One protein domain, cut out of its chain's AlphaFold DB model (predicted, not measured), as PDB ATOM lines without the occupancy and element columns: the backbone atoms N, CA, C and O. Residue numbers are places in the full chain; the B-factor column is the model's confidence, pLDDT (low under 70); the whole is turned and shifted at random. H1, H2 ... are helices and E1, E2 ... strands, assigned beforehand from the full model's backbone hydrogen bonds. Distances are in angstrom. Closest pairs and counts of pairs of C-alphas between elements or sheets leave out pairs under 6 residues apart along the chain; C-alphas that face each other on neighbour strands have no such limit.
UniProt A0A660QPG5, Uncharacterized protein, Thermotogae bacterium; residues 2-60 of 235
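Overview. This is residues 2 to 60 of the 235 residues of an uncharacterized protein of Thermotogae bacterium (UniProt A0A660QPG5). One long helix, H1, packs over one side of a small wall made of two strand pairs: the ribbon of E1 and E4, and the hairpin E2 and E3, which meets that ribbon through E2 and E4. H1 lies next to E3 and E4, the short helix H2 lies beyond the strands at the end away from H1, and the first residues from Lys 2 run out as a tail. The 59 printed residues include, in order, E1, E2, E3, H1, E4 and H2; E1 and E4 are parallel, E2 and E3 antiparallel, and the class is mixed, helices and strands. The whole is compact, with a radius of gyration of the C-alphas of 11.6 A and spans of 38 by 26 by 17 A.

Arrangement. Start with E1, residues 8 to 11, and look across to its parallel neighbour E4, residues 51 to 54, at 20 degrees between directions. There N 10 and O 52 are 2.8 A apart and N 52 and O 8 are 2.9 A apart, both within hydrogen-bond range. Go on to the hairpin of E2, residues 18 to 20, and E3, residues 23 to 25, antiparallel at 139 degrees; N 25 and O 18 are 2.8 A apart, within hydrogen-bond range. The closest C-alphas of E2 and E4, those of Phe 18 and Ile 54, are 4.6 A apart, while E1 and E2 are only just apart, at 8.5 A. Next comes H1, residues 31 to 46: its closest C-alpha pair with E3 is Glu 38 and Tyr 24, 5.7 A, and with E4 Ala 44 and Phe 51, 6.1 A. E2 and H1 are near each other, with 5 pairs of C-alphas within 10 A. H1 is apart from E1 and from H2, residues 56 to 59, whose closest C-alpha to E1 is that of Tyr 56, 7.4 A from that of Phe 11. In H1 every O i to N i+4 pair is within hydrogen-bond range; H2 is too short for such a pair.

Along the chain. Find C-alpha 8 at (165.898, 156.028, 149.723), where E1 begins; it is 10.0 A long, as is E4. E2 measures 6.9 A and E3 6.4 A. From C-alpha 31 at (165.923, 137.385, 161.972), H1 runs 22.6 A. H2, 5.2 A long, ends at C-alpha 59 at (163.928, 144.796, 138.386).

Size, cuts and confidence. The two C-alphas farthest apart, those of Lys 2 and Phe 29, are 39.6 A from each other. The printed part has no cut; the link from E1 to E2 is short, and the other four links are tight. Mean pLDDT of the printed part is 88.4, with residue 2 and residues 57 to 60 under 70.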
ATOM      1  N   LYS A   2     168.177 172.907 150.325       49.19
ATOM      2  CA  LYS A   2     169.588 172.468 150.350       49.19
ATOM      3  C   LYS A   2     169.661 170.956 150.596       49.19
ATOM      4  O   LYS A   2     169.053 170.519 151.569       49.19
ATOM      5  N   ASP A   3     170.346 170.216 149.721       74.06
ATOM      6  CA  ASP A   3     170.935 168.863 149.856       74.06
ATOM      7  C   ASP A   3     170.240 167.828 150.763       74.06
ATOM      8  O   ASP A   3     170.894 167.011 151.410       74.06
ATOM      9  N   LYS A   4     168.905 167.821 150.831       80.69
ATOM     10  CA  LYS A   4     168.165 166.770 151.538       80.69
ATOM     11  C   LYS A   4     167.846 165.632 150.569       80.69
ATOM     12  O   LYS A   4     167.300 165.909 149.498       80.69
ATOM     13  N   PRO A   5     168.124 164.364 150.929       87.31
ATOM     14  CA  PRO A   5     167.728 163.234 150.100       87.31
ATOM     15  C   PRO A   5     166.207 163.245 149.895       87.31
ATOM     16  O   PRO A   5     165.443 163.549 150.813       87.31
ATOM     17  N   LEU A   6     165.757 162.937 148.677       90.00
ATOM     18  CA  LEU A   6     164.328 162.936 148.343       90.00
ATOM     19  C   LEU A   6     163.614 161.683 148.851       90.00
ATOM     20  O   LEU A   6     162.459 161.771 149.271       90.00
ATOM     21  N   MET A   7     164.315 160.553 148.788       94.00
ATOM     22  CA  MET A   7     163.879 159.220 149.181       94.00
ATOM     23  C   MET A   7     165.105 158.313 149.327       94.00
ATOM     24  O   MET A   7     166.218 158.697 148.956       94.00
ATOM     25  N   CYS A   8     164.903 157.089 149.803       94.56
ATOM     26  CA  CYS A   8     165.898 156.028 149.723       94.56
ATOM     27  C   CYS A   8     165.231 154.706 149.326       94.56
ATOM     28  O   CYS A   8     164.128 154.391 149.774       94.56
ATOM     29  N   ILE A   9     165.913 153.956 148.463       93.56
ATOM     30  CA  ILE A   9     165.504 152.640 147.987       93.56
ATOM     31  C   ILE A   9     166.618 151.665 148.368       93.56
ATOM     32  O   ILE A   9     167.757 151.815 147.930       93.56
ATOM     33  N   GLU A  10     166.301 150.681 149.204       93.56
ATOM     34  CA  GLU A  10     167.202 149.598 149.580       93.56
ATOM     35  C   GLU A  10     166.785 148.310 148.869       93.56
ATOM     36  O   GLU A  10     165.653 147.844 148.995       93.56
ATOM     37  N   PHE A  11     167.726 147.707 148.146       90.88
ATOM     38  CA  PHE A  11     167.516 146.402 147.534       90.88
ATOM     39  C   PHE A  11     167.779 145.285 148.545       90.88
ATOM     40  O   PHE A  11     168.850 145.205 149.156       90.88
ATOM     41  N   ASP A  12     166.818 144.380 148.697       89.44
ATOM     42  CA  ASP A  12     166.970 143.153 149.464       89.44
ATOM     43  C   ASP A  12     167.178 141.931 148.567       89.44
ATOM     44  O   ASP A  12     166.283 141.120 148.333       89.44
ATOM     45  N   GLY A  13     168.420 141.765 148.114       82.31
ATOM     46  CA  GLY A  13     168.832 140.598 147.337       82.31
ATOM     47  C   GLY A  13     168.951 139.292 148.132       82.31
ATOM     48  O   GLY A  13     169.032 138.222 147.535       82.31
ATOM     49  N   ILE A  14     168.975 139.360 149.468       80.75
ATOM     50  CA  ILE A  14     169.237 138.198 150.331       80.75
ATOM     51  C   ILE A  14     167.927 137.508 150.694       80.75
ATOM     52  O   ILE A  14     167.700 136.349 150.329       80.75
ATOM     53  N   SER A  15     167.049 138.220 151.409       83.69
ATOM     54  CA  SER A  15     165.784 137.642 151.855       83.69
ATOM     55  C   SER A  15     164.635 137.831 150.869       83.69
ATOM     56  O   SER A  15     163.582 137.230 151.086       83.69
ATOM     57  N   GLY A  16     164.841 138.587 149.783       85.00
ATOM     58  CA  GLY A  16     163.841 138.870 148.752       85.00
ATOM     59  C   GLY A  16     162.617 139.607 149.292       85.00
ATOM     60  O   GLY A  16     161.511 139.387 148.804       85.00
ATOM     61  N   GLY A  17     162.769 140.357 150.384       91.25
ATOM     62  CA  GLY A  17     161.668 141.059 151.027       91.25
ATOM     63  C   GLY A  17     161.386 142.425 150.417       91.25
ATOM     64  O   GLY A  17     162.159 142.963 149.633       91.25
ATOM     65  N   PHE A  18     160.263 142.996 150.832       93.88
ATOM     66  CA  PHE A  18     159.821 144.330 150.439       93.88
ATOM     67  C   PHE A  18     159.146 145.020 151.624       93.88
ATOM     68  O   PHE A  18     158.835 144.364 152.622       93.88
ATOM     69  N   ASN A  19     158.904 146.328 151.558       93.75
ATOM     70  CA  ASN A  19     158.119 147.017 152.584       93.75
ATOM     71  C   ASN A  19     156.717 147.394 152.096       93.75
ATOM     72  O   ASN A  19     156.507 147.718 150.934       93.75
ATOM     73  N   ARG A  20     155.757 147.392 153.023       92.75
ATOM     74  CA  ARG A  20     154.387 147.865 152.795       92.75
ATOM     75  C   ARG A  20     153.863 148.536 154.052       92.75
ATOM     76  O   ARG A  20     153.988 147.968 155.136       92.75
ATOM     77  N   LYS A  21     153.278 149.730 153.922       90.06
ATOM     78  CA  LYS A  21     152.782 150.547 155.050       90.06
ATOM     79  C   LYS A  21     153.840 150.672 156.163       90.06
ATOM     80  O   LYS A  21     153.542 150.556 157.348       90.06
ATOM     81  N   GLY A  22     155.099 150.810 155.727       88.19
ATOM     82  CA  GLY A  22     156.334 150.828 156.520       88.19
ATOM     83  C   GLY A  22     156.587 149.627 157.436       88.19
ATOM     84  O   GLY A  22     157.369 149.717 158.373       88.19
ATOM     85  N   ARG A  23     155.989 148.471 157.141       92.31
ATOM     86  CA  ARG A  23     156.387 147.184 157.720       92.31
ATOM     87  C   ARG A  23     157.204 146.394 156.715       92.31
ATOM     88  O   ARG A  23     156.874 146.380 155.529       92.31
ATOM     89  N   TYR A  24     158.241 145.719 157.194       95.06
ATOM     90  CA  TYR A  24     159.037 144.829 156.364       95.06
ATOM     91  C   TYR A  24     158.343 143.471 156.204       95.06
ATOM     92  O   TYR A  24     157.972 142.825 157.184       95.06
ATOM     93  N   ILE A  25     158.174 143.030 154.960       92.44
ATOM     94  CA  ILE A  25     157.606 141.735 154.594       92.44
ATOM     95  C   ILE A  25     158.737 140.880 154.039       92.44
ATOM     96  O   ILE A  25     159.172 141.027 152.897       92.44
ATOM     97  N   GLN A  26     159.212 139.969 154.877       90.75
ATOM     98  CA  GLN A  26     160.311 139.078 154.550       90.75
ATOM     99  C   GLN A  26     159.816 137.832 153.798       90.75
ATOM    100  O   GLN A  26     158.816 137.229 154.186       90.75
ATOM    101  N   ARG A  27     160.533 137.419 152.743       87.06
ATOM    102  CA  ARG A  27     160.213 136.206 151.966       87.06
ATOM    103  C   ARG A  27     161.008 134.983 152.421       87.06
ATOM    104  O   ARG A  27     160.421 133.914 152.563       87.06
ATOM    105  N   LYS A  28     162.312 135.129 152.669       87.75
ATOM    106  CA  LYS A  28     163.163 134.096 153.285       87.75
ATOM    107  C   LYS A  28     163.528 134.503 154.704       87.75
ATOM    108  O   LYS A  28     164.005 135.615 154.904       87.75
ATOM    109  N   PHE A  29     163.297 133.620 155.669       90.06
ATOM    110  CA  PHE A  29     163.506 133.932 157.079       90.06
ATOM    111  C   PHE A  29     164.969 134.292 157.375       90.06
ATOM    112  O   PHE A  29     165.869 133.486 157.158       90.06
ATOM    113  N   ASP A  30     165.174 135.496 157.903       92.06
ATOM    114  CA  ASP A  30     166.439 135.987 158.448       92.06
ATOM    115  C   ASP A  30     166.106 137.015 159.535       92.06
ATOM    116  O   ASP A  30     165.667 138.138 159.257       92.06
ATOM    117  N   LYS A  31     166.288 136.601 160.790       93.06
ATOM    118  CA  LYS A  31     165.923 137.385 161.972       93.06
ATOM    119  C   LYS A  31     166.664 138.723 162.033       93.06
ATOM    120  O   LYS A  31     166.053 139.741 162.361       93.06
ATOM    121  N   GLU A  32     167.951 138.736 161.701       93.44
ATOM    122  CA  GLU A  32     168.786 139.935 161.802       93.44
ATOM    123  C   GLU A  32     168.484 140.911 160.670       93.44
ATOM    124  O   GLU A  32     168.362 142.116 160.901       93.44
ATOM    125  N   ARG A  33     168.281 140.405 159.448       92.56
ATOM    126  CA  ARG A  33     167.860 141.230 158.311       92.56
ATOM    127  C   ARG A  33     166.504 141.875 158.577       92.56
ATOM    128  O   ARG A  33     166.363 143.080 158.365       92.56
ATOM    129  N   LYS A  34     165.545 141.105 159.107       94.56
ATOM    130  CA  LYS A  34     164.226 141.617 159.497       94.56
ATOM    131  C   LYS A  34     164.346 142.734 160.533       94.56
ATOM    132  O   LYS A  34     163.856 143.829 160.284       94.56
ATOM    133  N   ARG A  35     165.077 142.498 161.629       95.06
ATOM    134  CA  ARG A  35     165.292 143.497 162.687       95.06
ATOM    135  C   ARG A  35     165.915 144.792 162.150       95.06
ATOM    136  O   ARG A  35     165.460 145.879 162.496       95.06
ATOM    137  N   LYS A  36     166.944 144.688 161.300       95.25
ATOM    138  CA  LYS A  36     167.635 145.850 160.712       95.25
ATOM    139  C   LYS A  36     166.714 146.675 159.813       95.25
ATOM    140  O   LYS A  36     166.693 147.898 159.927       95.25
ATOM    141  N   LEU A  37     165.971 146.020 158.921       96.25
ATOM    142  CA  LEU A  37     165.090 146.706 157.975       96.25
ATOM    143  C   LEU A  37     163.864 147.305 158.671       96.25
ATOM    144  O   LEU A  37     163.485 148.428 158.352       96.25
ATOM    145  N   GLU A  38     163.291 146.614 159.658       95.81
ATOM    146  CA  GLU A  38     162.196 147.156 160.472       95.81
ATOM    147  C   GLU A  38     162.618 148.415 161.233       95.81
ATOM    148  O   GLU A  38     161.884 149.399 161.213       95.81
ATOM    149  N   LEU A  39     163.815 148.435 161.830       96.50
ATOM    150  CA  LEU A  39     164.330 149.630 162.504       96.50
ATOM    151  C   LEU A  39     164.476 150.817 161.537       96.50
ATOM    152  O   LEU A  39     164.031 151.921 161.850       96.50
ATOM    153  N   LYS A  40     165.062 150.598 160.350       97.00
ATOM    154  CA  LYS A  40     165.193 151.643 159.316       97.00
ATOM    155  C   LYS A  40     163.830 152.192 158.893       97.00
ATOM    156  O   LYS A  40     163.656 153.405 158.816       97.00
ATOM    157  N   LEU A  41     162.864 151.303 158.659       96.06
ATOM    158  CA  LEU A  41     161.502 151.673 158.278       96.06
ATOM    159  C   LEU A  41     160.800 152.488 159.367       96.06
ATOM    160  O   LEU A  41     160.172 153.488 159.046       96.06
ATOM    161  N   GLN A  42     160.936 152.103 160.638       95.38
ATOM    162  CA  GLN A  42     160.349 152.840 161.760       95.38
ATOM    163  C   GLN A  42     160.910 154.261 161.870       95.38
ATOM    164  O   GLN A  42     160.145 155.208 162.044       95.38
ATOM    165  N   ILE A  43     162.232 154.420 161.733       95.25
ATOM    166  CA  ILE A  43     162.881 155.739 161.735       95.25
ATOM    167  C   ILE A  43     162.363 156.577 160.559       95.25
ATOM    168  O   ILE A  43     161.926 157.707 160.759       95.25
ATOM    169  N   ALA A  44     162.336 156.005 159.353       94.94
ATOM    170  CA  ALA A  44     161.857 156.698 158.163       94.94
ATOM    171  C   ALA A  44     160.380 157.117 158.271       94.94
ATOM    172  O   ALA A  44     160.035 158.234 157.901       94.94
ATOM    173  N   GLN A  45     159.515 156.260 158.823       92.56
ATOM    174  CA  GLN A  45     158.106 156.586 159.062       92.56
ATOM    175  C   GLN A  45     157.935 157.745 160.041       92.56
ATOM    176  O   GLN A  45     157.138 158.643 159.782       92.56
ATOM    177  N   ARG A  46     158.677 157.727 161.153       92.88
ATOM    178  CA  ARG A  46     158.622 158.791 162.163       92.88
ATOM    179  C   ARG A  46     159.028 160.142 161.577       92.88
ATOM    180  O   ARG A  46     158.433 161.158 161.916       92.88
ATOM    181  N   ASP A  47     160.012 160.136 160.685       91.62
ATOM    182  CA  ASP A  47     160.568 161.350 160.094       91.62
ATOM    183  C   ASP A  47     159.875 161.722 158.759       91.62
ATOM    184  O   ASP A  47     160.357 162.599 158.041       91.62
ATOM    185  N   HIS A  48     158.754 161.065 158.412       90.12
ATOM    186  CA  HIS A  48     158.020 161.228 157.143       90.12
ATOM    187  C   HIS A  48     158.937 161.185 155.907       90.12
ATOM    188  O   HIS A  48     158.816 161.974 154.966       90.12
ATOM    189  N   PHE A  49     159.901 160.267 155.926       92.88
ATOM    190  CA  PHE A  49     160.886 160.092 154.872       92.88
ATOM    191  C   PHE A  49     160.514 158.896 153.980       92.88
ATOM    192  O   PHE A  49     160.324 157.790 154.498       92.88
ATOM    193  N   PRO A  50     160.436 159.058 152.641       94.50
ATOM    194  CA  PRO A  50     160.136 157.943 151.751       94.50
ATOM    195  C   PRO A  50     161.286 156.928 151.740       94.50
ATOM    196  O   PRO A  50     162.352 157.173 151.173       94.50
ATOM    197  N   PHE A  51     161.059 155.776 152.369       95.69
ATOM    198  CA  PHE A  51     162.002 154.663 152.416       95.69
ATOM    199  C   PHE A  51     161.345 153.398 151.870       95.69
ATOM    200  O   PHE A  51     160.321 152.935 152.384       95.69
ATOM    201  N   PHE A  52     161.945 152.839 150.826       94.94
ATOM    202  CA  PHE A  52     161.459 151.654 150.135       94.94
ATOM    203  C   PHE A  52     162.462 150.522 150.284       94.94
ATOM    204  O   PHE A  52     163.664 150.718 150.140       94.94
ATOM    205  N   VAL A  53     161.951 149.326 150.540       94.19
ATOM    206  CA  VAL A  53     162.689 148.076 150.427       94.19
ATOM    207  C   VAL A  53     162.053 147.311 149.281       94.19
ATOM    208  O   VAL A  53     160.845 147.069 149.310       94.19
ATOM    209  N   ILE A  54     162.855 146.956 148.286       91.38
ATOM    210  CA  ILE A  54     162.428 146.217 147.093       91.38
ATOM    211  C   ILE A  54     163.339 145.011 146.873       91.38
ATOM    212  O   ILE A  54     164.471 144.994 147.354       91.38
ATOM    213  N   SER A  55     162.872 144.003 146.149       85.75
ATOM    214  CA  SER A  55     163.645 142.824 145.772       85.75
ATOM    215  C   SER A  55     163.918 142.786 144.263       85.75
ATOM    216  O   SER A  55     163.418 143.605 143.494       85.75
ATOM    217  N   TYR A  56     164.756 141.840 143.826       71.06
ATOM    218  CA  TYR A  56     165.143 141.683 142.414       71.06
ATOM    219  C   TYR A  56     163.954 141.494 141.468       71.06
ATOM    220  O   TYR A  56     164.055 141.797 140.284       71.06
ATOM    221  N   GLU A  57     162.819 140.994 141.952       68.62
ATOM    222  CA  GLU A  57     161.629 140.871 141.118       68.62
ATOM    223  C   GLU A  57     161.051 142.233 140.684       68.62
ATOM    224  O   GLU A  57     160.369 142.300 139.665       68.62
ATOM    225  N   GLU A  58     161.395 143.332 141.364       62.59
ATOM    226  CA  GLU A  58     161.053 144.697 140.941       62.59
ATOM    227  C   GLU A  58     162.035 145.261 139.899       62.59
ATOM    228  O   GLU A  58     161.797 146.331 139.338       62.59
ATOM    229  N   GLU A  59     163.107 144.531 139.573       56.50
ATOM    230  CA  GLU A  59     163.928 144.796 138.386       56.50
ATOM    231  C   GLU A  59     163.274 144.271 137.097       56.50
ATOM    232  O   GLU A  59     163.869 144.378 136.017       56.50
ATOM    233  N   GLU A  60     162.063 143.693 137.171       61.12
ATOM    234  CA  GLU A  60     161.348 143.228 135.987       61.12
ATOM    235  C   GLU A  60     161.192 144.384 134.993       61.12
ATOM    236  O   GLU A  60     160.504 145.383 135.214       61.12
TER     237      GLU A  60